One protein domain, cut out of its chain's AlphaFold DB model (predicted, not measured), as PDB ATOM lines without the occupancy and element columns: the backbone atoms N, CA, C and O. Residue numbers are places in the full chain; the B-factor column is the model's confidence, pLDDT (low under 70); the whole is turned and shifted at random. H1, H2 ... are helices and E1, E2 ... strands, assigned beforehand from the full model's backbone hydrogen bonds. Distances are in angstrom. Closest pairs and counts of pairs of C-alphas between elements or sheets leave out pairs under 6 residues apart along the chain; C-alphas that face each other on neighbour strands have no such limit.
ATOM      1  N   PRO A 743       3.546 -36.873  -8.453       88.50
ATOM      2  CA  PRO A 743       4.023 -37.748  -7.391       88.50
ATOM      3  C   PRO A 743       3.780 -37.112  -6.012       88.50
ATOM      4  O   PRO A 743       4.022 -35.913  -5.803       88.50
ATOM      5  N   ALA A 744       3.348 -37.930  -5.053       90.12
ATOM      6  CA  ALA A 744       3.077 -37.517  -3.678       90.12
ATOM      7  C   ALA A 744       3.763 -38.443  -2.661       90.12
ATOM      8  O   ALA A 744       3.907 -39.639  -2.890       90.12
ATOM      9  N   VAL A 745       4.193 -37.880  -1.532       89.94
ATOM     10  CA  VAL A 745       4.877 -38.606  -0.448       89.94
ATOM     11  C   VAL A 745       4.003 -38.603   0.804       89.94
ATOM     12  O   VAL A 745       3.552 -37.532   1.220       89.94
ATOM     13  N   VAL A 746       3.780 -39.769   1.408       89.56
ATOM     14  CA  VAL A 746       3.004 -39.927   2.649       89.56
ATOM     15  C   VAL A 746       3.719 -39.253   3.821       89.56
ATOM     16  O   VAL A 746       4.891 -39.521   4.076       89.56
ATOM     17  N   VAL A 747       3.005 -38.385   4.544       86.75
ATOM     18  CA  VAL A 747       3.522 -37.654   5.717       86.75
ATOM     19  C   VAL A 747       2.941 -38.206   7.017       86.75
ATOM     20  O   VAL A 747       3.680 -38.422   7.972       86.75
ATOM     21  N   SER A 748       1.623 -38.413   7.068       82.62
ATOM     22  CA  SER A 748       0.919 -38.946   8.240       82.62
ATOM     23  C   SER A 748      -0.507 -39.376   7.896       82.62
ATOM     24  O   SER A 748      -1.129 -38.826   6.988       82.62
ATOM     25  N   VAL A 749      -1.078 -40.292   8.673       82.88
ATOM     26  CA  VAL A 749      -2.529 -40.544   8.689       82.88
ATOM     27  C   VAL A 749      -3.178 -39.682   9.774       82.88
ATOM     28  O   VAL A 749      -2.603 -39.481  10.845       82.88
ATOM     29  N   SER A 750      -4.386 -39.185   9.518       78.56
ATOM     30  CA  SER A 750      -5.243 -38.555  10.523       78.56
ATOM     31  C   SER A 750      -6.661 -39.126  10.467       78.56
ATOM     32  O   SER A 750      -7.312 -39.129   9.426       78.56
ATOM     33  N   SER A 751      -7.155 -39.596  11.609       70.81
ATOM     34  CA  SER A 751      -8.522 -40.100  11.761       70.81
ATOM     35  C   SER A 751      -9.451 -38.986  12.241       70.81
ATOM     36  O   SER A 751      -9.144 -38.290  13.212       70.81
ATOM     37  N   GLN A 752     -10.600 -38.815  11.587       53.38
ATOM     38  CA  GLN A 752     -11.657 -37.884  11.990       53.38
ATOM     39  C   GLN A 752     -12.966 -38.639  12.230       53.38
ATOM     40  O   GLN A 752     -13.423 -39.391  11.373       53.38
ATOM     41  N   GLY A 753     -13.602 -38.415  13.378       48.16
ATOM     42  CA  GLY A 753     -14.905 -38.994  13.704       48.16
ATOM     43  C   GLY A 753     -14.989 -39.519  15.132       48.16
ATOM     44  O   GLY A 753     -13.999 -39.565  15.858       48.16
ATOM     45  N   ASP A 754     -16.200 -39.902  15.523       38.91
ATOM     46  CA  ASP A 754     -16.470 -40.578  16.792       38.91
ATOM     47  C   ASP A 754     -16.255 -42.099  16.647       38.91
ATOM     48  O   ASP A 754     -16.248 -42.621  15.527       38.91
ATOM     49  N   LYS A 755     -16.129 -42.833  17.763       40.16
ATOM     50  CA  LYS A 755     -15.696 -44.253  17.820       40.16
ATOM     51  C   LYS A 755     -16.492 -45.246  16.956       40.16
ATOM     52  O   LYS A 755     -16.042 -46.369  16.769       40.16
ATOM     53  N   LEU A 756     -17.668 -44.863  16.463       38.53
ATOM     54  CA  LEU A 756     -18.551 -45.696  15.637       38.53
ATOM     55  C   LEU A 756     -18.525 -45.345  14.136       38.53
ATOM     56  O   LEU A 756     -19.114 -46.078  13.344       38.53
ATOM     57  N   LYS A 757     -17.901 -44.226  13.732       46.84
ATOM     58  CA  LYS A 757     -17.817 -43.756  12.331       46.84
ATOM     59  C   LYS A 757     -16.505 -43.008  12.070       46.84
ATOM     60  O   LYS A 757     -16.502 -41.826  11.726       46.84
ATOM     61  N   GLN A 758     -15.396 -43.716  12.241       54.09
ATOM     62  CA  GLN A 758     -14.054 -43.220  11.953       54.09
ATOM     63  C   GLN A 758     -13.844 -43.058  10.435       54.09
ATOM     64  O   GLN A 758     -14.034 -44.003   9.671       54.09
ATOM     65  N   LYS A 759     -13.455 -41.856   9.996       66.81
ATOM     66  CA  LYS A 759     -12.999 -41.556   8.632       66.81
ATOM     67  C   LYS A 759     -11.510 -41.245   8.661       66.81
ATOM     68  O   LYS A 759     -11.103 -40.195   9.155       66.81
ATOM     69  N   ASP A 760     -10.708 -42.150   8.122       79.44
ATOM     70  CA  ASP A 760      -9.273 -41.934   7.982       79.44
ATOM     71  C   ASP A 760      -8.946 -41.100   6.737       79.44
ATOM     72  O   ASP A 760      -9.572 -41.229   5.678       79.44
ATOM     73  N   VAL A 761      -7.931 -40.251   6.877       85.69
ATOM     74  CA  VAL A 761      -7.418 -39.358   5.840       85.69
ATOM     75  C   VAL A 761      -5.895 -39.482   5.787       85.69
ATOM     76  O   VAL A 761      -5.205 -39.315   6.793       85.69
ATOM     77  N   LEU A 762      -5.361 -39.759   4.601       86.75
ATOM     78  CA  LEU A 762      -3.928 -39.812   4.325       86.75
ATOM     79  C   LEU A 762      -3.427 -38.404   3.972       86.75
ATOM     80  O   LEU A 762      -3.868 -37.817   2.984       86.75
ATOM     81  N   ASN A 763      -2.510 -37.852   4.762       88.06
ATOM     82  CA  ASN A 763      -1.903 -36.541   4.522       88.06
ATOM     83  C   ASN A 763      -0.600 -36.732   3.744       88.06
ATOM     84  O   ASN A 763       0.290 -37.477   4.171       88.06
ATOM     85  N   VAL A 764      -0.475 -36.048   2.608       88.25
ATOM     86  CA  VAL A 764       0.628 -36.231   1.658       88.25
ATOM     87  C   VAL A 764       1.252 -34.891   1.261       88.25
ATOM     88  O   VAL A 764       0.599 -33.845   1.270       88.25
ATOM     89  N   THR A 765       2.533 -34.903   0.893       87.81
ATOM     90  CA  THR A 765       3.197 -33.759   0.247       87.81
ATOM     91  C   THR A 765       3.377 -34.053  -1.234       87.81
ATOM     92  O   THR A 765       4.122 -34.961  -1.605       87.81
ATOM     93  N   MET A 766       2.718 -33.267  -2.078       86.38
ATOM     94  CA  MET A 766       2.873 -33.314  -3.531       86.38
ATOM     95  C   MET A 766       4.115 -32.538  -3.969       86.38
ATOM     96  O   MET A 766       4.482 -31.535  -3.348       86.38
ATOM     97  N   ARG A 767       4.733 -32.963  -5.076       78.88
ATOM     98  CA  ARG A 767       5.758 -32.177  -5.778       78.88
ATOM     99  C   ARG A 767       5.157 -31.583  -7.053       78.88
ATOM    100  O   ARG A 767       5.163 -32.223  -8.100       78.88
ATOM    101  N   LEU A 768       4.638 -30.361  -6.957       73.69
ATOM    102  CA  LEU A 768       4.254 -29.566  -8.120       73.69
ATOM    103  C   LEU A 768       5.512 -28.971  -8.784       73.69
ATOM    104  O   LEU A 768       6.563 -28.821  -8.152       73.69
ATOM    105  N   GLY A 769       5.419 -28.634 -10.074       65.75
ATOM    106  CA  GLY A 769       6.526 -28.017 -10.816       65.75
ATOM    107  C   GLY A 769       6.920 -26.639 -10.264       65.75
ATOM    108  O   GLY A 769       6.150 -26.003  -9.545       65.75
ATOM    109  N   LYS A 770       8.107 -26.129 -10.635       58.78
ATOM    110  CA  LYS A 770       8.620 -24.832 -10.130       58.78
ATOM    111  C   LYS A 770       7.666 -23.646 -10.380       58.78
ATOM    112  O   LYS A 770       7.626 -22.746  -9.550       58.78
ATOM    113  N   LYS A 771       6.878 -23.666 -11.469       56.44
ATOM    114  CA  LYS A 771       5.832 -22.661 -11.768       56.44
ATOM    115  C   LYS A 771       4.631 -22.707 -10.797       56.44
ATOM    116  O   LYS A 771       3.964 -21.698 -10.628       56.44
ATOM    117  N   LEU A 772       4.365 -23.851 -10.156       57.38
ATOM    118  CA  LEU A 772       3.169 -24.139  -9.345       57.38
ATOM    119  C   LEU A 772       3.462 -24.238  -7.829       57.38
ATOM    120  O   LEU A 772       2.786 -24.954  -7.097       57.38
ATOM    121  N   GLY A 773       4.493 -23.550  -7.329       57.22
ATOM    122  CA  GLY A 773       4.759 -23.445  -5.882       57.22
ATOM    123  C   GLY A 773       5.521 -24.614  -5.233       57.22
ATOM    124  O   GLY A 773       5.795 -24.572  -4.036       57.22
ATOM    125  N   GLY A 774       5.940 -25.633  -5.991       74.31
ATOM    126  CA  GLY A 774       6.855 -26.668  -5.493       74.31
ATOM    127  C   GLY A 774       6.207 -27.694  -4.554       74.31
ATOM    128  O   GLY A 774       5.393 -28.507  -4.984       74.31
ATOM    129  N   LYS A 775       6.620 -27.740  -3.277       79.00
ATOM    130  CA  LYS A 775       6.101 -28.725  -2.304       79.00
ATOM    131  C   LYS A 775       4.802 -28.225  -1.669       79.00
ATOM    132  O   LYS A 775       4.840 -27.316  -0.845       79.00
ATOM    133  N   VAL A 776       3.679 -28.862  -1.998       82.75
ATOM    134  CA  VAL A 776       2.335 -28.473  -1.528       82.75
ATOM    135  C   VAL A 776       1.715 -29.579  -0.671       82.75
ATOM    136  O   VAL A 776       1.931 -30.766  -0.920       82.75
ATOM    137  N   LYS A 777       0.960 -29.190   0.365       83.75
ATOM    138  CA  LYS A 777       0.239 -30.117   1.248       83.75
ATOM    139  C   LYS A 777      -1.100 -30.519   0.634       83.75
ATOM    140  O   LYS A 777      -1.860 -29.671   0.165       83.75
ATOM    141  N   ALA A 778      -1.387 -31.810   0.686       86.69
ATOM    142  CA  ALA A 778      -2.602 -32.401   0.159       86.69
ATOM    143  C   ALA A 778      -3.118 -33.515   1.078       86.69
ATOM    144  O   ALA A 778      -2.403 -33.996   1.961       86.69
ATOM    145  N   PHE A 779      -4.361 -33.934   0.862       89.25
ATOM    146  CA  PHE A 779      -4.980 -35.021   1.609       89.25
ATOM    147  C   PHE A 779      -5.848 -35.915   0.719       89.25
ATOM    148  O   PHE A 779      -6.480 -35.449  -0.235       89.25
ATOM    149  N   ILE A 780      -5.885 -37.201   1.068       90.88
ATOM    150  CA  ILE A 780      -6.670 -38.243   0.403       90.88
ATOM    151  C   ILE A 780      -7.542 -38.926   1.468       90.88
ATOM    152  O   ILE A 780      -7.014 -39.654   2.312       90.88
ATOM    153  N   PRO A 781      -8.864 -38.687   1.494       88.06
ATOM    154  CA  PRO A 781      -9.801 -39.502   2.270       88.06
ATOM    155  C   PRO A 781      -9.686 -40.983   1.886       88.06
ATOM    156  O   PRO A 781      -9.449 -41.277   0.713       88.06
ATOM    157  N   LYS A 782      -9.899 -41.913   2.829       86.69
ATOM    158  CA  LYS A 782      -9.840 -43.366   2.569       86.69
ATOM    159  C   LYS A 782     -10.633 -43.781   1.320       86.69
ATOM    160  O   LYS A 782     -10.158 -44.586   0.526       86.69
ATOM    161  N   GLU A 783     -11.799 -43.174   1.107       85.81
ATOM    162  CA  GLU A 783     -12.702 -43.457  -0.015       85.81
ATOM    163  C   GLU A 783     -12.188 -42.976  -1.392       85.81
ATOM    164  O   GLU A 783     -12.803 -43.260  -2.421       85.81
ATOM    165  N   LEU A 784     -11.073 -42.234  -1.421       88.62
ATOM    166  CA  LEU A 784     -10.420 -41.691  -2.616       88.62
ATOM    167  C   LEU A 784      -9.019 -42.282  -2.870       88.62
ATOM    168  O   LEU A 784      -8.307 -41.788  -3.748       88.62
ATOM    169  N   LEU A 785      -8.629 -43.333  -2.137       87.81
ATOM    170  CA  LEU A 785      -7.357 -44.034  -2.345       87.81
ATOM    171  C   LEU A 785      -7.394 -45.027  -3.516       87.81
ATOM    172  O   LEU A 785      -6.429 -45.105  -4.270       87.81
ATOM    173  N   SER A 786      -8.490 -45.775  -3.645       85.88
ATOM    174  CA  SER A 786      -8.660 -46.876  -4.600       85.88
ATOM    175  C   SER A 786     -10.118 -46.978  -5.056       85.88
ATOM    176  O   SER A 786     -11.013 -46.451  -4.386       85.88
ATOM    177  N   ASP A 787     -10.382 -47.621  -6.195       79.31
ATOM    178  CA  ASP A 787     -11.741 -48.020  -6.604       79.31
ATOM    179  C   ASP A 787     -12.194 -49.377  -6.027       79.31
ATOM    180  O   ASP A 787     -13.375 -49.716  -6.118       79.31
ATOM    181  N   TYR A 788     -11.310 -50.093  -5.325       79.25
ATOM    182  CA  TYR A 788     -11.674 -51.208  -4.451       79.25
ATOM    183  C   TYR A 788     -12.367 -50.671  -3.184       79.25
ATOM    184  O   TYR A 788     -11.733 -50.084  -2.306       79.25
ATOM    185  N   LEU A 789     -13.696 -50.803  -3.113       68.19
ATOM    186  CA  LEU A 789     -14.523 -50.027  -2.175       68.19
ATOM    187  C   LEU A 789     -14.528 -50.551  -0.737       68.19
ATOM    188  O   LEU A 789     -14.659 -49.756   0.196       68.19
ATOM    189  N   ASP A 790     -14.336 -51.854  -0.554       73.62
ATOM    190  CA  ASP A 790     -14.315 -52.503   0.756       73.62
ATOM    191  C   ASP A 790     -12.859 -52.839   1.160       73.62
ATOM    192  O   ASP A 790     -12.525 -53.994   1.419       73.62
ATOM    193  N   LEU A 791     -11.976 -51.821   1.153       77.75
ATOM    194  CA  LEU A 791     -10.527 -51.916   1.439       77.75
ATOM    195  C   LEU A 791     -10.187 -52.892   2.588       77.75
ATOM    196  O   LEU A 791     -10.771 -52.765   3.667       77.75
ATOM    197  N   PRO A 792      -9.201 -53.800   2.406       73.44
ATOM    198  CA  PRO A 792      -9.000 -54.962   3.283       73.44
ATOM    199  C   PRO A 792      -8.498 -54.623   4.697       73.44
ATOM    200  O   PRO A 792      -8.560 -55.461   5.588       73.44
ATOM    201  N   PHE A 793      -8.028 -53.395   4.924       77.50
ATOM    202  CA  PHE A 793      -7.592 -52.884   6.225       77.50
ATOM    203  C   PHE A 793      -8.594 -51.874   6.789       77.50
ATOM    204  O   PHE A 793      -9.158 -51.042   6.068       77.50
ATOM    205  N   SER A 794      -8.798 -51.903   8.109       71.06
ATOM    206  CA  SER A 794      -9.727 -50.999   8.794       71.06
ATOM    207  C   SER A 794      -9.166 -49.571   8.885       71.06
ATOM    208  O   SER A 794      -9.829 -48.622   8.450       71.06
ATOM    209  N   SER A 795      -7.913 -49.453   9.327       79.31
ATOM    210  CA  SER A 795      -7.159 -48.219   9.550       79.31
ATOM    211  C   SER A 795      -6.071 -48.047   8.491       79.31
ATOM    212  O   SER A 795      -5.438 -49.017   8.075       79.31
ATOM    213  N   LEU A 796      -5.810 -46.812   8.056       81.62
ATOM    214  CA  LEU A 796      -4.746 -46.550   7.072       81.62
ATOM    215  C   LEU A 796      -3.331 -46.713   7.655       81.62
ATOM    216  O   LEU A 796      -2.399 -46.989   6.904       81.62
ATOM    217  N   ASN A 797      -3.161 -46.576   8.977       78.06
ATOM    218  CA  ASN A 797      -1.855 -46.759   9.632       78.06
ATOM    219  C   ASN A 797      -1.381 -48.224   9.630       78.06
ATOM    220  O   ASN A 797      -0.201 -48.478   9.842       78.06
ATOM    221  N   GLU A 798      -2.285 -49.184   9.418       74.44
ATOM    222  CA  GLU A 798      -1.994 -50.624   9.487       74.44
ATOM    223  C   GLU A 798      -1.430 -51.187   8.169       74.44
ATOM    224  O   GLU A 798      -1.030 -52.346   8.115       74.44
ATOM    225  N   SER A 799      -1.434 -50.413   7.075       73.38
ATOM    226  CA  SER A 799      -1.044 -50.905   5.739       73.38
ATOM    227  C   SER A 799      -0.418 -49.848   4.818       73.38
ATOM    228  O   SER A 799      -0.265 -50.100   3.628       73.38
ATOM    229  N   ILE A 800      -0.051 -48.668   5.335       84.06
ATOM    230  CA  ILE A 800       0.665 -47.634   4.571       84.06
ATOM    231  C   ILE A 800       1.804 -47.063   5.425       84.06
ATOM    232  O   ILE A 800       1.563 -46.370   6.415       84.06
ATOM    233  N   ALA A 801       3.049 -47.325   5.029       83.81
ATOM    234  CA  ALA A 801       4.231 -46.779   5.683       83.81
ATOM    235  C   ALA A 801       4.370 -45.253   5.485       83.81
ATOM    236  O   ALA A 801       3.981 -44.669   4.469       83.81
ATOM    237  N   LEU A 802       4.964 -44.579   6.474       86.38
ATOM    238  CA  LEU A 802       5.284 -43.155   6.370       86.38
ATOM    239  C   LEU A 802       6.512 -42.957   5.470       86.38
ATOM    240  O   LEU A 802       7.496 -43.681   5.583       86.38
ATOM    241  N   GLY A 803       6.465 -41.963   4.583       82.94
ATOM    242  CA  GLY A 803       7.483 -41.752   3.549       82.94
ATOM    243  C   GLY A 803       7.242 -42.510   2.237       82.94
ATOM    244  O   GLY A 803       7.911 -42.198   1.251       82.94
ATOM    245  N   SER A 804       6.267 -43.428   2.180       87.56
ATOM    246  CA  SER A 804       5.855 -44.106   0.943       87.56
ATOM    247  C   SER A 804       5.472 -43.128  -0.169       87.56
ATOM    248  O   SER A 804       4.937 -42.041   0.082       87.56
ATOM    249  N   VAL A 805       5.741 -43.519  -1.417       88.50
ATOM    250  CA  VAL A 805       5.545 -42.670  -2.599       88.50
ATOM    251  C   VAL A 805       4.371 -43.183  -3.430       88.50
ATOM    252  O   VAL A 805       4.419 -44.279  -3.985       88.50
ATOM    253  N   LEU A 806       3.337 -42.354  -3.552       88.94
ATOM    254  CA  LEU A 806       2.271 -42.519  -4.537       88.94
ATOM    255  C   LEU A 806       2.783 -41.957  -5.879       88.94
ATOM    256  O   LEU A 806       3.069 -40.754  -5.950       88.94
ATOM    257  N   PRO A 807       2.940 -42.782  -6.933       83.94
ATOM    258  CA  PRO A 807       3.596 -42.362  -8.175       83.94
ATOM    259  C   PRO A 807       2.744 -41.384  -8.994       83.94
ATOM    260  O   PRO A 807       3.282 -40.440  -9.576       83.94
ATOM    261  N   LYS A 808       1.419 -41.575  -8.996       87.38
ATOM    262  CA  LYS A 808       0.432 -40.695  -9.628       87.38
ATOM    263  C   LYS A 808      -0.688 -40.360  -8.631       87.38
ATOM    264  O   LYS A 808      -1.332 -41.263  -8.109       87.38
ATOM    265  N   VAL A 809      -0.962 -39.073  -8.412       90.12
ATOM    266  CA  VAL A 809      -2.219 -38.577  -7.813       90.12
ATOM    267  C   VAL A 809      -2.778 -37.406  -8.628       90.12
ATOM    268  O   VAL A 809      -2.007 -36.593  -9.147       90.12
ATOM    269  N   ALA A 810      -4.106 -37.299  -8.722       89.19
ATOM    270  CA  ALA A 810      -4.815 -36.226  -9.432       89.19
ATOM    271  C   ALA A 810      -5.561 -35.290  -8.464       89.19
ATOM    272  O   ALA A 810      -6.095 -35.728  -7.443       89.19
ATOM    273  N   VAL A 811      -5.618 -33.993  -8.792       86.69
ATOM    274  CA  VAL A 811      -6.275 -32.967  -7.958       86.69
ATOM    275  C   VAL A 811      -7.772 -32.867  -8.263       86.69
ATOM    276  O   VAL A 811      -8.177 -32.814  -9.424       86.69
ATOM    277  N   LEU A 812      -8.591 -32.799  -7.210       84.12
ATOM    278  CA  LEU A 812     -10.050 -32.636  -7.291       84.12
ATOM    279  C   LEU A 812     -10.507 -31.206  -6.940       84.12
ATOM    280  O   LEU A 812     -11.488 -30.725  -7.503       84.12
ATOM    281  N   GLY A 813      -9.772 -30.509  -6.065       80.50
ATOM    282  CA  GLY A 813      -9.971 -29.089  -5.739       80.50
ATOM    283  C   GLY A 813      -9.190 -28.650  -4.493       80.50
ATOM    284  O   GLY A 813      -8.602 -29.481  -3.800       80.50
ATOM    285  N   ASP A 814      -9.195 -27.352  -4.182       76.88
ATOM    286  CA  ASP A 814      -8.643 -26.817  -2.924       76.88
ATOM    287  C   ASP A 814      -9.701 -26.834  -1.811       76.88
ATOM    288  O   ASP A 814     -10.822 -26.368  -2.013       76.88
ATOM    289  N   VAL A 815      -9.353 -27.331  -0.621       68.75
ATOM    290  CA  VAL A 815     -10.206 -27.297   0.574       68.75
ATOM    291  C   VAL A 815      -9.486 -26.524   1.685       68.75
ATOM    292  O   VAL A 815      -8.756 -27.086   2.503       68.75
ATOM    293  N   ALA A 816      -9.726 -25.210   1.717       62.28
ATOM    294  CA  ALA A 816      -9.180 -24.256   2.691       62.28
ATOM    295  C   ALA A 816      -7.637 -24.226   2.760       62.28
ATOM    296  O   ALA A 816      -7.057 -24.196   3.849       62.28
ATOM    297  N   GLY A 817      -6.978 -24.210   1.598       64.50
ATOM    298  CA  GLY A 817      -5.520 -24.125   1.460       64.50
ATOM    299  C   GLY A 817      -4.792 -25.468   1.546       64.50
ATOM    300  O   GLY A 817      -3.574 -25.490   1.720       64.50
ATOM    301  N   ASN A 818      -5.521 -26.585   1.461       74.31
ATOM    302  CA  ASN A 818      -4.958 -27.927   1.300       74.31
ATOM    303  C   ASN A 818      -5.624 -28.587   0.092       74.31
ATOM    304  O   ASN A 818      -6.853 -28.564  -0.023       74.31
ATOM    305  N   LEU A 819      -4.842 -29.207  -0.792       83.31
ATOM    306  CA  LEU A 819      -5.403 -29.844  -1.983       83.31
ATOM    307  C   LEU A 819      -6.081 -31.170  -1.622       83.31
ATOM    308  O   LEU A 819      -5.466 -32.050  -1.017       83.31
ATOM    309  N   LYS A 820      -7.336 -31.336  -2.034       87.44
ATOM    310  CA  LYS A 820      -8.026 -32.626  -2.021       87.44
ATOM    311  C   LYS A 820      -7.638 -33.384  -3.287       87.44
ATOM    312  O   LYS A 820      -7.880 -32.895  -4.396       87.44
ATOM    313  N   VAL A 821      -7.046 -34.564  -3.129       89.75
ATOM    314  CA  VAL A 821      -6.523 -35.362  -4.251       89.75
ATOM    315  C   VAL A 821      -6.964 -36.824  -4.159       89.75
ATOM    316  O   VAL A 821      -7.508 -37.256  -3.143       89.75
ATOM    317  N   THR A 822      -6.771 -37.576  -5.240       90.81
ATOM    318  CA  THR A 822      -7.080 -39.009  -5.330       90.81
ATOM    319  C   THR A 822      -5.949 -39.773  -6.013       90.81
ATOM    320  O   THR A 822      -5.290 -39.238  -6.907       90.81
ATOM    321  N   SER A 823      -5.731 -41.018  -5.587       90.56
ATOM    322  CA  SER A 823      -4.807 -41.979  -6.210       90.56
ATOM    323  C   SER A 823      -5.515 -43.041  -7.064       90.56
ATOM    324  O   SER A 823      -4.842 -43.930  -7.568       90.56
ATOM    325  N   LYS A 824      -6.840 -42.938  -7.259       89.81
ATOM    326  CA  LYS A 824      -7.627 -43.849  -8.107       89.81
ATOM    327  C   LYS A 824      -7.104 -43.838  -9.547       89.81
ATOM    328  O   LYS A 824      -7.271 -42.843 -10.261       89.81
ATOM    329  N   HIS A 825      -6.516 -44.938 -10.004       87.62
ATOM    330  CA  HIS A 825      -5.863 -45.004 -11.313       87.62
ATOM    331  C   HIS A 825      -6.867 -44.884 -12.463       87.62
ATOM    332  O   HIS A 825      -6.553 -44.247 -13.464       87.62
ATOM    333  N   PHE A 826      -8.104 -45.369 -12.294       85.81
ATOM    334  CA  PHE A 826      -9.177 -45.169 -13.274       85.81
ATOM    335  C   PHE A 826      -9.549 -43.683 -13.457       85.81
ATOM    336  O   PHE A 826      -9.763 -43.228 -14.580       85.81
ATOM    337  N   VAL A 827      -9.574 -42.894 -12.375       88.81
ATOM    338  CA  VAL A 827      -9.801 -41.436 -12.446       88.81
ATOM    339  C   VAL A 827      -8.646 -40.728 -13.157       88.81
ATOM    340  O   VAL A 827      -8.872 -39.802 -13.937       88.81
ATOM    341  N   ILE A 828      -7.413 -41.164 -12.898       89.31
ATOM    342  CA  ILE A 828      -6.204 -40.599 -13.508       89.31
ATOM    343  C   ILE A 828      -6.162 -40.919 -15.011       89.31
ATOM    344  O   ILE A 828      -5.986 -40.009 -15.816       89.31
ATOM    345  N   ASP A 829      -6.424 -42.170 -15.397       86.38
ATOM    346  CA  ASP A 829      -6.523 -42.621 -16.791       86.38
ATOM    347  C   ASP A 829      -7.662 -41.922 -17.555       86.38
ATOM    348  O   ASP A 829      -7.466 -41.464 -18.684       86.38
ATOM    349  N   TRP A 830      -8.828 -41.737 -16.921       86.50
ATOM    350  CA  TRP A 830      -9.916 -40.947 -17.500       86.50
ATOM    351  C   TRP A 830      -9.460 -39.518 -17.816       86.50
ATOM    352  O   TRP A 830      -9.717 -39.031 -18.916       86.50
ATOM    353  N   LEU A 831      -8.770 -38.862 -16.877       87.12
ATOM    354  CA  LEU A 831      -8.248 -37.500 -17.039       87.12
ATOM    355  C   LEU A 831      -7.084 -37.398 -18.036       87.12
ATOM    356  O   LEU A 831      -6.856 -36.315 -18.565       87.12
ATOM    357  N   GLU A 832      -6.364 -38.490 -18.298       85.38
ATOM    358  CA  GLU A 832      -5.341 -38.575 -19.350       85.38
ATOM    359  C   GLU A 832      -5.950 -38.778 -20.753       85.38
ATOM    360  O   GLU A 832      -5.307 -38.434 -21.744       85.38
ATOM    361  N   LYS A 833      -7.197 -39.268 -20.850       83.19
ATOM    362  CA  LYS A 833      -7.889 -39.578 -22.121       83.19
ATOM    363  C   LYS A 833      -9.029 -38.625 -22.510       83.19
ATOM    364  O   LYS A 833      -9.419 -38.614 -23.674       83.19
ATOM    365  N   HIS A 834      -9.584 -37.852 -21.574       83.25
ATOM    366  CA  HIS A 834     -10.790 -37.034 -21.786       83.25
ATOM    367  C   HIS A 834     -10.569 -35.554 -21.425       83.25
ATOM    368  O   HIS A 834      -9.753 -35.247 -20.551       83.25
ATOM    369  N   PRO A 835     -11.311 -34.613 -22.047       79.56
ATOM    370  CA  PRO A 835     -11.211 -33.192 -21.722       79.56
ATOM    371  C   PRO A 835     -11.559 -32.898 -20.255       79.56
ATOM    372  O   PRO A 835     -12.441 -33.507 -19.647       79.56
ATOM    373  N   ARG A 836     -10.853 -31.919 -19.680       78.31
ATOM    374  CA  ARG A 836     -10.999 -31.499 -18.282       78.31
ATOM    375  C   ARG A 836     -12.134 -30.487 -18.119       78.31
ATOM    376  O   ARG A 836     -12.066 -29.371 -18.639       78.31
ATOM    377  N   ILE A 837     -13.121 -30.820 -17.290       84.25
ATOM    378  CA  ILE A 837     -14.097 -29.843 -16.799       84.25
ATOM    379  C   ILE A 837     -13.438 -29.015 -15.691       84.25
ATOM    380  O   ILE A 837     -13.398 -29.445 -14.540       84.25
ATOM    381  N   THR A 838     -12.930 -27.828 -16.037       76.44
ATOM    382  CA  THR A 838     -12.329 -26.866 -15.089       76.44
ATOM    383  C   THR A 838     -13.330 -25.832 -14.563       76.44
ATOM    384  O   THR A 838     -13.139 -25.290 -13.476       76.44
ATOM    385  N   SER A 839     -14.436 -25.592 -15.277       81.75
ATOM    386  CA  SER A 839     -15.518 -24.695 -14.854       81.75
ATOM    387  C   SER A 839     -16.895 -25.192 -15.312       81.75
ATOM    388  O   SER A 839     -16.996 -26.036 -16.201       81.75
ATOM    389  N   ILE A 840     -17.974 -24.636 -14.745       84.81
ATOM    390  CA  ILE A 840     -19.353 -24.946 -15.175       84.81
ATOM    391  C   ILE A 840     -19.656 -24.448 -16.600       84.81
ATOM    392  O   ILE A 840     -20.572 -24.955 -17.235       84.81
ATOM    393  N   GLN A 841     -18.883 -23.486 -17.119       83.94
ATOM    394  CA  GLN A 841     -19.023 -22.983 -18.491       83.94
ATOM    395  C   GLN A 841     -18.507 -23.995 -19.526       83.94
ATOM    396  O   GLN A 841     -18.911 -23.934 -20.681       83.94
ATOM    397  N   ASN A 842     -17.654 -24.939 -19.108       82.69
ATOM    398  CA  ASN A 842     -17.155 -26.015 -19.962       82.69
ATOM    399  C   ASN A 842     -18.201 -27.130 -20.159       82.69
ATOM    400  O   ASN A 842     -18.027 -27.944 -21.053       82.69
ATOM    401  N   LEU A 843     -19.240 -27.211 -19.313       86.69
ATOM    402  CA  LEU A 843     -20.205 -28.315 -19.330       86.69
ATOM    403  C   LEU A 843     -21.273 -28.121 -20.407       86.69
ATOM    404  O   LEU A 843     -22.100 -27.209 -20.330       86.69
ATOM    405  N   THR A 844     -21.332 -29.056 -21.349       87.44
ATOM    406  CA  THR A 844     -22.353 -29.113 -22.397       87.44
ATOM    407  C   THR A 844     -23.397 -30.201 -22.116       87.44
ATOM    408  O   THR A 844     -23.140 -31.226 -21.480       87.44
ATOM    409  N   LYS A 845     -24.643 -29.984 -22.556       87.44
ATOM    410  CA  LYS A 845     -25.722 -30.968 -22.370       87.44
ATOM    411  C   LYS A 845     -25.476 -32.181 -23.271       87.44
ATOM    412  O   LYS A 845     -25.403 -32.042 -24.485       87.44
ATOM    413  N   GLY A 846     -25.456 -33.373 -22.679       83.31
ATOM    414  CA  GLY A 846     -25.193 -34.632 -23.378       83.31
ATOM    415  C   GLY A 846     -23.743 -35.119 -23.301       83.31
ATOM    416  O   GLY A 846     -23.480 -36.228 -23.770       83.31
ATOM    417  N   GLU A 847     -22.849 -34.341 -22.686       86.50
ATOM    418  CA  GLU A 847     -21.435 -34.658 -22.455       86.50
ATOM    419  C   GLU A 847     -21.235 -35.768 -21.413       86.50
ATOM    420  O   GLU A 847     -22.076 -35.954 -20.527       86.50
ATOM    421  N   LEU A 848     -20.121 -36.499 -21.519       88.25
ATOM    422  CA  LEU A 848     -19.707 -37.535 -20.573       88.25
ATOM    423  C   LEU A 848     -18.718 -36.960 -19.559       88.25
ATOM    424  O   LEU A 848     -17.664 -36.454 -19.933       88.25
ATOM    425  N   VAL A 849     -19.032 -37.096 -18.273       89.62
ATOM    426  CA  VAL A 849     -18.188 -36.624 -17.169       89.62
ATOM    427  C   VAL A 849     -17.941 -37.744 -16.166       89.62
ATOM    428  O   VAL A 849     -18.842 -38.524 -15.872       89.62
ATOM    429  N   CYS A 850     -16.728 -37.824 -15.626       89.25
ATOM    430  CA  CYS A 850     -16.384 -38.742 -14.540       89.25
ATOM    431  C   CYS A 850     -16.467 -38.015 -13.187       89.25
ATOM    432  O   CYS A 850     -16.238 -36.804 -13.100       89.25
ATOM    433  N   GLY A 851     -16.817 -38.739 -12.127       89.94
ATOM    434  CA  GLY A 851     -16.980 -38.184 -10.791       89.94
ATOM    435  C   GLY A 851     -17.043 -39.238  -9.690       89.94
ATOM    436  O   GLY A 851     -17.250 -40.420  -9.951       89.94
ATOM    437  N   ASN A 852     -16.903 -38.806  -8.439       89.25
ATOM    438  CA  ASN A 852     -17.002 -39.661  -7.257       89.25
ATOM    439  C   ASN A 852     -18.270 -39.347  -6.458       89.25
ATOM    440  O   ASN A 852     -18.651 -38.187  -6.283       89.25
ATOM    441  N   ILE A 853     -18.931 -40.383  -5.944       87.81
ATOM    442  CA  ILE A 853     -20.131 -40.226  -5.115       87.81
ATOM    443  C   ILE A 853     -19.731 -39.710  -3.732       87.81
ATOM    444  O   ILE A 853     -19.064 -40.409  -2.969       87.81
ATOM    445  N   ILE A 854     -20.178 -38.505  -3.385       84.56
ATOM    446  CA  ILE A 854     -19.851 -37.849  -2.108       84.56
ATOM    447  C   ILE A 854     -20.950 -37.990  -1.050       84.56
ATOM    448  O   ILE A 854     -20.663 -37.966   0.146       84.56
ATOM    449  N   GLN A 855     -22.213 -38.140  -1.464       82.69
ATOM    450  CA  GLN A 855     -23.358 -38.211  -0.555       82.69
ATOM    451  C   GLN A 855     -24.540 -38.951  -1.197       82.69
ATOM    452  O   GLN A 855     -24.790 -38.828  -2.395       82.69
ATOM    453  N   LYS A 856     -25.315 -39.669  -0.376       80.38
ATOM    454  CA  LYS A 856     -26.660 -40.162  -0.708       80.38
ATOM    455  C   LYS A 856     -27.698 -39.301   0.020       80.38
ATOM    456  O   LYS A 856     -27.587 -39.099   1.230       80.38
ATOM    457  N   HIS A 857     -28.682 -38.785  -0.705       77.56
ATOM    458  CA  HIS A 857     -29.853 -38.086  -0.177       77.56
ATOM    459  C   HIS A 857     -31.083 -38.988  -0.331       77.56
ATOM    460  O   HIS A 857     -31.159 -39.763  -1.282       77.56
ATOM    461  N   GLN A 858     -32.045 -38.904   0.591       65.06
ATOM    462  CA  GLN A 858     -33.241 -39.757   0.547       65.06
ATOM    463  C   GLN A 858     -34.126 -39.422  -0.665       65.06
ATOM    464  O   GLN A 858     -34.456 -40.309  -1.441       65.06
ATOM    465  N   GLU A 859     -34.432 -38.136  -0.871       69.06
ATOM    466  CA  GLU A 859     -35.271 -37.668  -1.991       69.06
ATOM    467  C   GLU A 859     -34.478 -37.387  -3.285       69.06
ATOM    468  O   GLU A 859     -34.784 -37.931  -4.338       69.06
ATOM    469  N   MET A 860     -33.429 -36.552  -3.222       66.44
ATOM    470  CA  MET A 860     -32.664 -36.093  -4.398       66.44
ATOM    471  C   MET A 860     -31.680 -37.121  -4.999       66.44
ATOM    472  O   MET A 860     -30.938 -36.781  -5.918       66.44
ATOM    473  N   GLY A 861     -31.645 -38.361  -4.502       76.62
ATOM    474  CA  GLY A 861     -30.754 -39.408  -5.012       76.62
ATOM    475  C   GLY A 861     -29.283 -39.221  -4.618       76.62
ATOM    476  O   GLY A 861     -28.966 -38.850  -3.486       76.62
ATOM    477  N   TYR A 862     -28.365 -39.536  -5.530       86.12
ATOM    478  CA  TYR A 862     -26.922 -39.497  -5.275       86.12
ATOM    479  C   TYR A 862     -26.318 -38.148  -5.673       86.12
ATOM    480  O   TYR A 862     -26.727 -37.557  -6.664       86.12
ATOM    481  N   PHE A 863     -25.323 -37.666  -4.931       88.94
ATOM    482  CA  PHE A 863     -24.529 -36.493  -5.303       88.94
ATOM    483  C   PHE A 863     -23.137 -36.924  -5.756       88.94
ATOM    484  O   PHE A 863     -22.436 -37.635  -5.031       88.94
ATOM    485  N   VAL A 864     -22.754 -36.461  -6.944       89.88
ATOM    486  CA  VAL A 864     -21.476 -36.752  -7.599       89.88
ATOM    487  C   VAL A 864     -20.649 -35.471  -7.667       89.88
ATOM    488  O   VAL A 864     -21.162 -34.410  -8.027       89.88
ATOM    489  N   GLU A 865     -19.377 -35.581  -7.306       90.50
ATOM    490  CA  GLU A 865     -18.334 -34.563  -7.450       90.50
ATOM    491  C   GLU A 865     -17.511 -34.871  -8.703       90.50
ATOM    492  O   GLU A 865     -17.037 -35.995  -8.843       90.50
ATOM    493  N   LEU A 866     -17.363 -33.916  -9.623       90.06
ATOM    494  CA  LEU A 866     -16.643 -34.141 -10.879       90.06
ATOM    495  C   LEU A 866     -15.125 -34.177 -10.670       90.06
ATOM    496  O   LEU A 866     -14.566 -33.374  -9.917       90.06
ATOM    497  N   VAL A 867     -14.450 -35.073 -11.390       85.81
ATOM    498  CA  VAL A 867     -12.981 -35.133 -11.421       85.81
ATOM    499  C   VAL A 867     -12.404 -34.058 -12.351       85.81
ATOM    500  O   VAL A 867     -13.084 -33.569 -13.252       85.81
ATOM    501  N   GLY A 868     -11.134 -33.690 -12.152       76.00
ATOM    502  CA  GLY A 868     -10.438 -32.709 -13.000       76.00
ATOM    503  C   GLY A 868     -10.273 -31.309 -12.402       76.00
ATOM    504  O   GLY A 868      -9.951 -30.375 -13.131       76.00
ATOM    505  N   GLY A 869     -10.451 -31.156 -11.087       74.88
ATOM    506  CA  GLY A 869     -10.019 -29.965 -10.347       74.88
ATOM    507  C   GLY A 869     -11.054 -28.848 -10.188       74.88
ATOM    508  O   GLY A 869     -10.761 -27.879  -9.499       74.88
ATOM    509  N   SER A 870     -12.250 -28.954 -10.778       77.38
ATOM    510  CA  SER A 870     -13.263 -27.880 -10.766       77.38
ATOM    511  C   SER A 870     -14.149 -27.801  -9.524       77.38
ATOM    512  O   SER A 870     -14.932 -26.858  -9.407       77.38
ATOM    513  N   ALA A 871     -14.066 -28.774  -8.609       78.38
ATOM    514  CA  ALA A 871     -14.913 -28.864  -7.413       78.38
ATOM    515  C   ALA A 871     -16.444 -28.831  -7.671       78.38
ATOM    516  O   ALA A 871     -17.243 -28.543  -6.771       78.38
ATOM    517  N   LEU A 872     -16.877 -29.121  -8.901       87.00
ATOM    518  CA  LEU A 872     -18.286 -29.112  -9.286       87.00
ATOM    519  C   LEU A 872     -19.021 -30.326  -8.714       87.00
ATOM    520  O   LEU A 872     -18.524 -31.446  -8.755       87.00
ATOM    521  N   THR A 873     -20.235 -30.105  -8.210       89.06
ATOM    522  CA  THR A 873     -21.078 -31.146  -7.602       89.06
ATOM    523  C   THR A 873     -22.514 -31.053  -8.107       89.06
ATOM    524  O   THR A 873     -23.063 -29.955  -8.221       89.06
ATOM    525  N   ALA A 874     -23.132 -32.200  -8.398       90.31
ATOM    526  CA  ALA A 874     -24.495 -32.276  -8.928       90.31
ATOM    527  C   ALA A 874     -25.272 -33.506  -8.425       90.31
ATOM    528  O   ALA A 874     -24.663 -34.538  -8.126       90.31
ATOM    529  N   PRO A 875     -26.617 -33.425  -8.370       89.62
ATOM    530  CA  PRO A 875     -27.465 -34.597  -8.214       89.62
ATOM    531  C   PRO A 875     -27.398 -35.478  -9.471       89.62
ATOM    532  O   PRO A 875     -27.481 -34.999 -10.607       89.62
ATOM    533  N   ALA A 876     -27.280 -36.780  -9.245       86.25
ATOM    534  CA  ALA A 876     -27.187 -37.830 -10.240       86.25
ATOM    535  C   ALA A 876     -28.313 -38.850 -10.023       86.25
ATOM    536  O   ALA A 876     -28.531 -39.340  -8.908       86.25
ATOM    537  N   ARG A 877     -29.043 -39.156 -11.099       78.62
ATOM    538  CA  ARG A 877     -30.239 -40.009 -11.076       78.62
ATOM    539  C   ARG A 877     -30.165 -41.132 -12.106       78.62
ATOM    540  O   ARG A 877     -29.583 -40.974 -13.179       78.62
ATOM    541  N   PHE A 878     -30.833 -42.233 -11.796       72.44
ATOM    542  CA  PHE A 878     -31.241 -43.220 -12.790       72.44
ATOM    543  C   PHE A 878     -32.506 -42.731 -13.518       72.44
ATOM    544  O   PHE A 878     -33.195 -41.819 -13.046       72.44
ATOM    545  N   ILE A 879     -32.792 -43.298 -14.688       66.31
ATOM    546  CA  ILE A 879     -34.041 -43.084 -15.436       66.31
ATOM    547  C   ILE A 879     -35.023 -44.227 -15.130       66.31
ATOM    548  O   ILE A 879     -36.227 -43.993 -15.043       66.31
ATOM    549  N   ARG A 880     -34.513 -45.447 -14.930       61.94
ATOM    550  CA  ARG A 880     -35.290 -46.630 -14.536       61.94
ATOM    551  C   ARG A 880     -35.714 -46.603 -13.054       61.94
ATOM    552  O   ARG A 880     -35.033 -45.985 -12.232       61.94
ATOM    553  N   PRO A 881     -36.812 -47.295 -12.683       52.81
ATOM    554  CA  PRO A 881     -37.235 -47.442 -11.290       52.81
ATOM    555  C   PRO A 881     -36.165 -48.094 -10.404       52.81
ATOM    556  O   PRO A 881     -35.580 -49.113 -10.768       52.81
ATOM    557  N   VAL A 882     -35.986 -47.560  -9.191       49.44
ATOM    558  CA  VAL A 882     -34.961 -47.994  -8.214       49.44
ATOM    559  C   VAL A 882     -35.084 -49.479  -7.825       49.44
ATOM    560  O   VAL A 882     -34.097 -50.103  -7.448       49.44
ATOM    561  N   ALA A 883     -36.270 -50.079  -7.972       44.56
ATOM    562  CA  ALA A 883     -36.496 -51.508  -7.738       44.56
ATOM    563  C   ALA A 883     -35.741 -52.437  -8.714       44.56
ATOM    564  O   ALA A 883     -35.526 -53.602  -8.389       44.56
ATOM    565  N   LEU A 884     -35.327 -51.944  -9.891       43.44
ATOM    566  CA  LEU A 884     -34.543 -52.715 -10.869       43.44
ATOM    567  C   LEU A 884     -33.025 -52.560 -10.672       43.44
ATOM    568  O   LEU A 884     -32.256 -53.415 -11.107       43.44
ATOM    569  N   SER A 885     -32.569 -51.505  -9.989       50.09
ATOM    570  CA  SER A 885     -31.157 -51.312  -9.645       50.09
ATOM    571  C   SER A 885     -30.815 -52.054  -8.347       50.09
ATOM    572  O   SER A 885     -30.812 -51.458  -7.269       50.09
ATOM    573  N   MET A 886     -30.510 -53.354  -8.438       45.97
ATOM    574  CA  MET A 886     -30.212 -54.197  -7.261       45.97
ATOM    575  C   MET A 886     -28.933 -53.816  -6.488       45.97
ATOM    576  O   MET A 886     -28.702 -54.334  -5.398       45.97
ATOM    577  N   GLN A 887     -28.110 -52.894  -6.998       56.16
ATOM    578  CA  GLN A 887     -26.912 -52.406  -6.311       56.16
ATOM    579  C   GLN A 887     -27.117 -50.992  -5.752       56.16
ATOM    580  O   GLN A 887     -27.292 -50.026  -6.496       56.16
ATOM    581  N   GLN A 888     -27.020 -50.838  -4.427       67.50
ATOM    582  CA  GLN A 888     -26.912 -49.512  -3.814       67.50
ATOM    583  C   GLN A 888     -25.485 -48.975  -3.977       67.50
ATOM    584  O   GLN A 888     -24.544 -49.543  -3.426       67.50
ATOM    585  N   LEU A 889     -25.332 -47.848  -4.677       77.75
ATOM    586  CA  LEU A 889     -24.035 -47.185  -4.824       77.75
ATOM    587  C   LEU A 889     -23.495 -46.694  -3.468       77.75
ATOM    588  O   LEU A 889     -24.271 -46.230  -2.618       77.75
ATOM    589  N   GLN A 890     -22.174 -46.779  -3.294       78.88
ATOM    590  CA  GLN A 890     -21.437 -46.405  -2.078       78.88
ATOM    591  C   GLN A 890     -20.815 -45.003  -2.195       78.88
ATOM    592  O   GLN A 890     -20.549 -44.513  -3.290       78.88
ATOM    593  N   ILE A 891     -20.542 -44.355  -1.056       84.12
ATOM    594  CA  ILE A 891     -19.717 -43.133  -1.019       84.12
ATOM    595  C   ILE A 891     -18.269 -43.514  -1.372       84.12
ATOM    596  O   ILE A 891     -17.789 -44.552  -0.927       84.12
ATOM    597  N   GLY A 892     -17.595 -42.699  -2.189       81.12
ATOM    598  CA  GLY A 892     -16.265 -42.979  -2.750       81.12
ATOM    599  C   GLY A 892     -16.276 -43.616  -4.136       81.12
ATOM    600  O   GLY A 892     -15.307 -43.474  -4.883       81.12
ATOM    601  N   GLN A 893     -17.367 -44.292  -4.505       85.81
ATOM    602  CA  GLN A 893     -17.477 -45.002  -5.777       85.81
ATOM    603  C   GLN A 893     -17.339 -44.028  -6.952       85.81
ATOM    604  O   GLN A 893     -18.016 -42.995  -6.984       85.81
ATOM    605  N   THR A 894     -16.451 -44.350  -7.895       87.44
ATOM    606  CA  THR A 894     -16.340 -43.615  -9.158       87.44
ATOM    607  C   THR A 894     -17.506 -43.979 -10.074       87.44
ATOM    608  O   THR A 894     -17.950 -45.129 -10.108       87.44
ATOM    609  N   VAL A 895     -18.020 -42.980 -10.786       87.00
ATOM    610  CA  VAL A 895     -19.068 -43.101 -11.797       87.00
ATOM    611  C   VAL A 895     -18.775 -42.175 -12.974       87.00
ATOM    612  O   VAL A 895     -18.466 -40.996 -12.800       87.00
ATOM    613  N   VAL A 896     -18.936 -42.688 -14.188       86.81
ATOM    614  CA  VAL A 896     -19.136 -41.858 -15.386       86.81
ATOM    615  C   VAL A 896     -20.626 -41.517 -15.495       86.81
ATOM    616  O   VAL A 896     -21.474 -42.347 -15.187       86.81
ATOM    617  N   ALA A 897     -20.979 -40.313 -15.930       87.38
ATOM    618  CA  ALA A 897     -22.361 -39.859 -16.046       87.38
ATOM    619  C   ALA A 897     -22.551 -38.976 -17.284       87.38
ATOM    620  O   ALA A 897     -21.612 -38.306 -17.719       87.38
ATOM    621  N   ARG A 898     -23.776 -38.921 -17.825       87.69
ATOM    622  CA  ARG A 898     -24.127 -37.969 -18.890       87.69
ATOM    623  C   ARG A 898     -24.793 -36.715 -18.321       87.69
ATOM    624  O   ARG A 898     -25.700 -36.811 -17.488       87.69
ATOM    625  N   VAL A 899     -24.388 -35.538 -18.796       90.25
ATOM    626  CA  VAL A 899     -24.968 -34.244 -18.396       90.25
ATOM    627  C   VAL A 899     -26.405 -34.115 -18.918       90.25
ATOM    628  O   VAL A 899     -26.641 -33.978 -20.119       90.25
ATOM    629  N   SER A 900     -27.385 -34.145 -18.009       87.56
ATOM    630  CA  SER A 900     -28.825 -34.074 -18.309       87.56
ATOM    631  C   SER A 900     -29.289 -32.659 -18.662       87.56
ATOM    632  O   SER A 900     -30.184 -32.485 -19.493       87.56
ATOM    633  N   SER A 901     -28.739 -31.661 -17.973       87.88
ATOM    634  CA  SER A 901     -29.108 -30.247 -18.065       87.88
ATOM    635  C   SER A 901     -28.062 -29.387 -17.355       87.88
ATOM    636  O   SER A 901     -27.468 -29.828 -16.371       87.88
ATOM    637  N   VAL A 902     -27.874 -28.158 -17.841       89.94
ATOM    638  CA  VAL A 902     -26.994 -27.136 -17.256       89.94
ATOM    639  C   VAL A 902     -27.790 -25.836 -17.132       89.94
ATOM    640  O   VAL A 902     -28.541 -25.480 -18.035       89.94
ATOM    641  N   ASP A 903     -27.637 -25.162 -15.999       85.56
ATOM    642  CA  ASP A 903     -28.264 -23.897 -15.618       85.56
ATOM    643  C   ASP A 903     -27.142 -22.971 -15.121       85.56
ATOM    644  O   ASP A 903     -26.637 -23.098 -13.999       85.56
ATOM    645  N   LEU A 904     -26.694 -22.081 -16.010       85.44
ATOM    646  CA  LEU A 904     -25.556 -21.194 -15.763       85.44
ATOM    647  C   LEU A 904     -25.906 -20.053 -14.795       85.44
ATOM    648  O   LEU A 904     -25.048 -19.650 -14.008       85.44
ATOM    649  N   GLU A 905     -27.156 -19.578 -14.797       76.50
ATOM    650  CA  GLU A 905     -27.630 -18.510 -13.906       76.50
ATOM    651  C   GLU A 905     -27.631 -18.968 -12.445       76.50
ATOM    652  O   GLU A 905     -27.043 -18.325 -11.571       76.50
ATOM    653  N   ARG A 906     -28.248 -20.125 -12.169       77.50
ATOM    654  CA  ARG A 906     -28.346 -20.686 -10.811       77.50
ATOM    655  C   ARG A 906     -27.107 -21.490 -10.419       77.50
ATOM    656  O   ARG A 906     -27.044 -21.972  -9.285       77.50
ATOM    657  N   LYS A 907     -26.142 -21.625 -11.338       80.31
ATOM    658  CA  LYS A 907     -24.899 -22.407 -11.227       80.31
ATOM    659  C   LYS A 907     -25.168 -23.856 -10.810       80.31
ATOM    660  O   LYS A 907     -24.623 -24.348  -9.819       80.31
ATOM    661  N   ARG A 908     -26.058 -24.522 -11.548       86.44
ATOM    662  CA  ARG A 908     -26.506 -25.903 -11.308       86.44
ATOM    663  C   ARG A 908     -26.403 -26.734 -12.579       86.44
ATOM    664  O   ARG A 908     -26.523 -26.231 -13.686       86.44
ATOM    665  N   PHE A 909     -26.229 -28.033 -12.409       91.94
ATOM    666  CA  PHE A 909     -26.361 -29.026 -13.469       91.94
ATOM    667  C   PHE A 909     -26.902 -30.319 -12.852       91.94
ATOM    668  O   PHE A 909     -26.946 -30.450 -11.626       91.94
ATOM    669  N   ALA A 910     -27.362 -31.250 -13.683       89.50
ATOM    670  CA  ALA A 910     -27.865 -32.550 -13.240       89.50
ATOM    671  C   ALA A 910     -27.306 -33.676 -14.116       89.50
ATOM    672  O   ALA A 910     -27.058 -33.482 -15.308       89.50
ATOM    673  N   LEU A 911     -27.133 -34.857 -13.526       90.06
ATOM    674  CA  LEU A 911     -26.453 -35.997 -14.141       90.06
ATOM    675  C   LEU A 911     -27.378 -37.218 -14.275       90.06
ATOM    676  O   LEU A 911     -28.279 -37.429 -13.460       90.06
ATOM    677  N   ILE A 912     -27.134 -38.031 -15.301       86.25
ATOM    678  CA  ILE A 912     -27.791 -39.321 -15.549       86.25
ATOM    679  C   ILE A 912     -26.746 -40.442 -15.470       86.25
ATOM    680  O   ILE A 912     -25.683 -40.335 -16.076       86.25
ATOM    681  N   LEU A 913     -27.081 -41.516 -14.749       79.25
ATOM    682  CA  LEU A 913     -26.234 -42.702 -14.519       79.25
ATOM    683  C   LEU A 913     -26.697 -43.950 -15.299       79.25
ATOM    684  O   LEU A 913     -26.274 -45.058 -14.998       79.25
ATOM    685  N   ASP A 914     -27.629 -43.801 -16.243       71.00
ATOM    686  CA  ASP A 914     -28.380 -44.932 -16.803       71.00
ATOM    687  C   ASP A 914     -27.896 -45.389 -18.193       71.00
ATOM    688  O   ASP A 914     -27.302 -44.621 -18.948       71.00
ATOM    689  N   VAL A 915     -28.220 -46.635 -18.550       59.31
ATOM    690  CA  VAL A 915     -27.883 -47.303 -19.819       59.31
ATOM    691  C   VAL A 915     -29.180 -47.603 -20.570       59.31
ATOM    692  O   VAL A 915     -30.091 -48.204 -19.999       59.31
ATOM    693  N   LYS A 916     -29.306 -47.203 -21.845       54.78
ATOM    694  CA  LYS A 916     -30.564 -47.375 -22.594       54.78
ATOM    695  C   LYS A 916     -30.555 -48.632 -23.465       54.78
ATOM    696  O   LYS A 916     -30.441 -48.575 -24.688       54.78
ATOM    697  N   GLU A 917     -30.754 -49.751 -22.782       48.31
ATOM    698  CA  GLU A 917     -30.843 -51.118 -23.310       48.31
ATOM    699  C   GLU A 917     -31.788 -51.246 -24.523       48.31
ATOM    700  O   GLU A 917     -31.365 -51.693 -25.584       48.31
ATOM    701  N   PHE A 918     -33.019 -50.722 -24.425       49.41
ATOM    702  CA  PHE A 918     -34.085 -50.825 -25.444       49.41
ATOM    703  C   PHE A 918     -33.801 -50.123 -26.797       49.41
ATOM    704  O   PHE A 918     -34.683 -50.023 -27.641       49.41
ATOM    705  N   LEU A 919     -32.611 -49.553 -26.996       43.12
ATOM    706  CA  LEU A 919     -32.244 -48.810 -28.211       43.12
ATOM    707  C   LEU A 919     -30.775 -49.004 -28.629       43.12
ATOM    708  O   LEU A 919     -30.319 -48.315 -29.535       43.12
ATOM    709  N   MET A 920     -30.025 -49.890 -27.957       48.91
ATOM    710  CA  MET A 920     -28.568 -50.061 -28.126       48.91
ATOM    711  C   MET A 920     -27.753 -48.759 -27.937       48.91
ATOM    712  O   MET A 920     -26.635 -48.626 -28.430       48.91
ATOM    713  N   ILE A 921     -28.289 -47.780 -27.193       52.66
ATOM    714  CA  ILE A 921     -27.599 -46.512 -26.918       52.66
ATOM    715  C   ILE A 921     -26.881 -46.622 -25.570       52.66
ATOM    716  O   ILE A 921     -27.482 -46.457 -24.500       52.66
ATOM    717  N   HIS A 922     -25.567 -46.841 -25.632       60.41
ATOM    718  CA  HIS A 922     -24.659 -46.810 -24.484       60.41
ATOM    719  C   HIS A 922     -24.491 -45.371 -23.959       60.41
ATOM    720  O   HIS A 922     -23.495 -44.691 -24.193       60.41
ATOM    721  N   LEU A 923     -25.516 -44.873 -23.258       62.91
ATOM    722  CA  LEU A 923     -25.610 -43.477 -22.822       62.91
ATOM    723  C   LEU A 923     -24.415 -43.009 -21.984       62.91
ATOM    724  O   LEU A 923     -24.052 -41.844 -22.102       62.91
ATOM    725  N   CYS A 924     -23.788 -43.860 -21.177       74.06
ATOM    726  CA  CYS A 924     -22.713 -43.441 -20.273       74.06
ATOM    727  C   CYS A 924     -21.395 -44.212 -20.503       74.06
ATOM    728  O   CYS A 924     -20.681 -44.510 -19.546       74.06
ATOM    729  N   VAL A 925     -21.095 -44.514 -21.774       73.62
ATOM    730  CA  VAL A 925     -19.850 -45.118 -22.294       73.62
ATOM    731  C   VAL A 925     -19.295 -44.201 -23.406       73.62
ATOM    732  O   VAL A 925     -20.106 -43.581 -24.106       73.62
ATOM    733  N   PRO A 926     -17.966 -44.060 -23.596       73.44
ATOM    734  CA  PRO A 926     -17.400 -43.311 -24.724       73.44
ATOM    735  C   PRO A 926     -17.835 -43.865 -26.097       73.44
ATOM    736  O   PRO A 926     -18.033 -45.074 -26.230       73.44
ATOM    737  N   PRO A 927     -17.965 -43.023 -27.140       66.94
ATOM    738  CA  PRO A 927     -18.224 -43.512 -28.492       66.94
ATOM    739  C   PRO A 927     -17.076 -44.419 -28.966       66.94
ATOM    740  O   PRO A 927     -15.909 -44.123 -28.728       66.94
ATOM    741  N   HIS A 928     -17.423 -45.507 -29.659       64.75
ATOM    742  CA  HIS A 928     -16.506 -46.545 -30.164       64.75
ATOM    743  C   HIS A 928     -15.790 -47.417 -29.110       64.75
ATOM    744  O   HIS A 928     -14.971 -48.250 -29.493       64.75
ATOM    745  N   ALA A 929     -16.099 -47.288 -27.815       65.00
ATOM    746  CA  ALA A 929     -15.625 -48.231 -26.799       65.00
ATOM    747  C   ALA A 929     -16.506 -49.499 -26.741       65.00
ATOM    748  O   ALA A 929     -17.710 -49.436 -26.996       65.00
ATOM    749  N   GLU A 930     -15.906 -50.645 -26.401       61.38
ATOM    750  CA  GLU A 930     -16.617 -51.925 -26.244       61.38
ATOM    751  C   GLU A 930     -17.575 -51.891 -25.029       61.38
ATOM    752  O   GLU A 930     -17.341 -51.125 -24.088       61.38
ATOM    753  N   PRO A 931     -18.671 -52.682 -25.012       55.00
ATOM    754  CA  PRO A 931     -19.696 -52.594 -23.968       55.00
ATOM    755  C   PRO A 931     -19.162 -52.724 -22.536       55.00
ATOM    756  O   PRO A 931     -19.632 -52.026 -21.643       55.00
ATOM    757  N   ASP A 932     -18.173 -53.585 -22.312       59.62
ATOM    758  CA  ASP A 932     -17.585 -53.902 -21.010       59.62
ATOM    759  C   ASP A 932     -16.404 -53.000 -20.603       59.62
ATOM    760  O   ASP A 932     -15.911 -53.149 -19.487       59.62
ATOM    761  N   TYR A 933     -16.006 -52.021 -21.436       68.94
ATOM    762  CA  TYR A 933     -14.823 -51.133 -21.325       68.94
ATOM    763  C   TYR A 933     -14.359 -50.751 -19.900       68.94
ATOM    764  O   TYR A 933     -13.159 -50.700 -19.606       68.94
ATOM    765  N   PHE A 934     -15.298 -50.465 -18.995       71.56
ATOM    766  CA  PHE A 934     -14.996 -50.086 -17.614       71.56
ATOM    767  C   PHE A 934     -14.551 -51.253 -16.713       71.56
ATOM    768  O   PHE A 934     -13.735 -51.037 -15.819       71.56
ATOM    769  N   ALA A 935     -15.074 -52.469 -16.896       68.81
ATOM    770  CA  ALA A 935     -14.928 -53.552 -15.920       68.81
ATOM    771  C   ALA A 935     -13.516 -54.182 -15.880       68.81
ATOM    772  O   ALA A 935     -12.943 -54.205 -14.785       68.81
TER     773      ALA A 935
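Overview. This is residues 743 to 935 of the 1114 residues of an uncharacterized protein of Onchocerca flexuosa (UniProt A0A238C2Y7). Two small closed barrels of five strands, E1 to E5 and E6 to E10, sit side by side, with the short helix H1 between them, near E4 of the first and E6 and E9 of the second. A tail with no named element, residues 913 to 935, follows E10. The 193 printed residues hold one named helix and ten named strands, in the order E1 E2 E3 E4 E5 H1 E6 E7 E8 E9 E10; both barrels are mixed. The class is mostly strand, with under half of the residues in named elements. The whole is compact, with a radius of gyration of the C-alphas of 17.6 A and spans of 51 by 42 by 36 A.

Arrangement. E1, residues 743 to 752, E2, 759 to 767, and E3, 775 to 781, form two hairpins and a meander, each strand the antiparallel neighbour of the one before; N 745 and O 765 are 2.9 A apart, N 762 and O 780 2.8 A. With E4, residues 805 to 814, they form a Greek key, the fourth strand the antiparallel neighbour of the first, with N 806 and O 744 at 2.9 A. E5, residues 819 to 822, forms a hairpin with E4, N 812 and O 820 at 2.9 A, and is parallel to E3, N 779 and O 819 at 2.9 A. H1, residues 825 to 833, is on this barrel; its closest C-alpha to E4 is Ile 828, 6.1 A from Ala 810. Every O i to N i+4 pair of H1 is within hydrogen-bond range. E6, residues 848 to 857, E7, 861 to 866, E8, 873 to 877, and E9, 894 to 903, repeat the meander and Greek key, with hairpins E6 and E7, and E7 and E8; N 852 and O 865 are 2.8 A apart, N 864 and O 874 3.0 A, N 895 and O 851 2.8 A. E10, residues 908 to 912, forms a hairpin with E9, N 900 and O 910 at 2.8 A, and is parallel to E8, N 911 and O 875 at 2.9 A. H1 is also on the second barrel, that of E6, E7, E8, E9 and E10, and lies outside this barrel at a height over the sheet of 10.5 A; the closest C-alphas of H1 and E6 are those of Val 827 and Cys 850, 7.4 A apart.

Along the chain. E1 spans 24.9 A from C-alpha 743 at (4.023, -37.748, -7.391), bending by 66 degrees at residue 747. E2 spans 25.4 A, E6 22.8 A and E9 23.9 A. E10 ends at C-alpha 912, (-27.791, -39.321, -15.549).

Size, cuts and confidence. The C-alphas farthest apart, of Lys 770 and Ala 883, are 52.5 A apart. The printed part has no cut. The links E3 to E4, H1 to E6 and E8 to E9 are long. Mean pLDDT of the printed part is 77.3; 47 residues are under 70, among them 879 to 888.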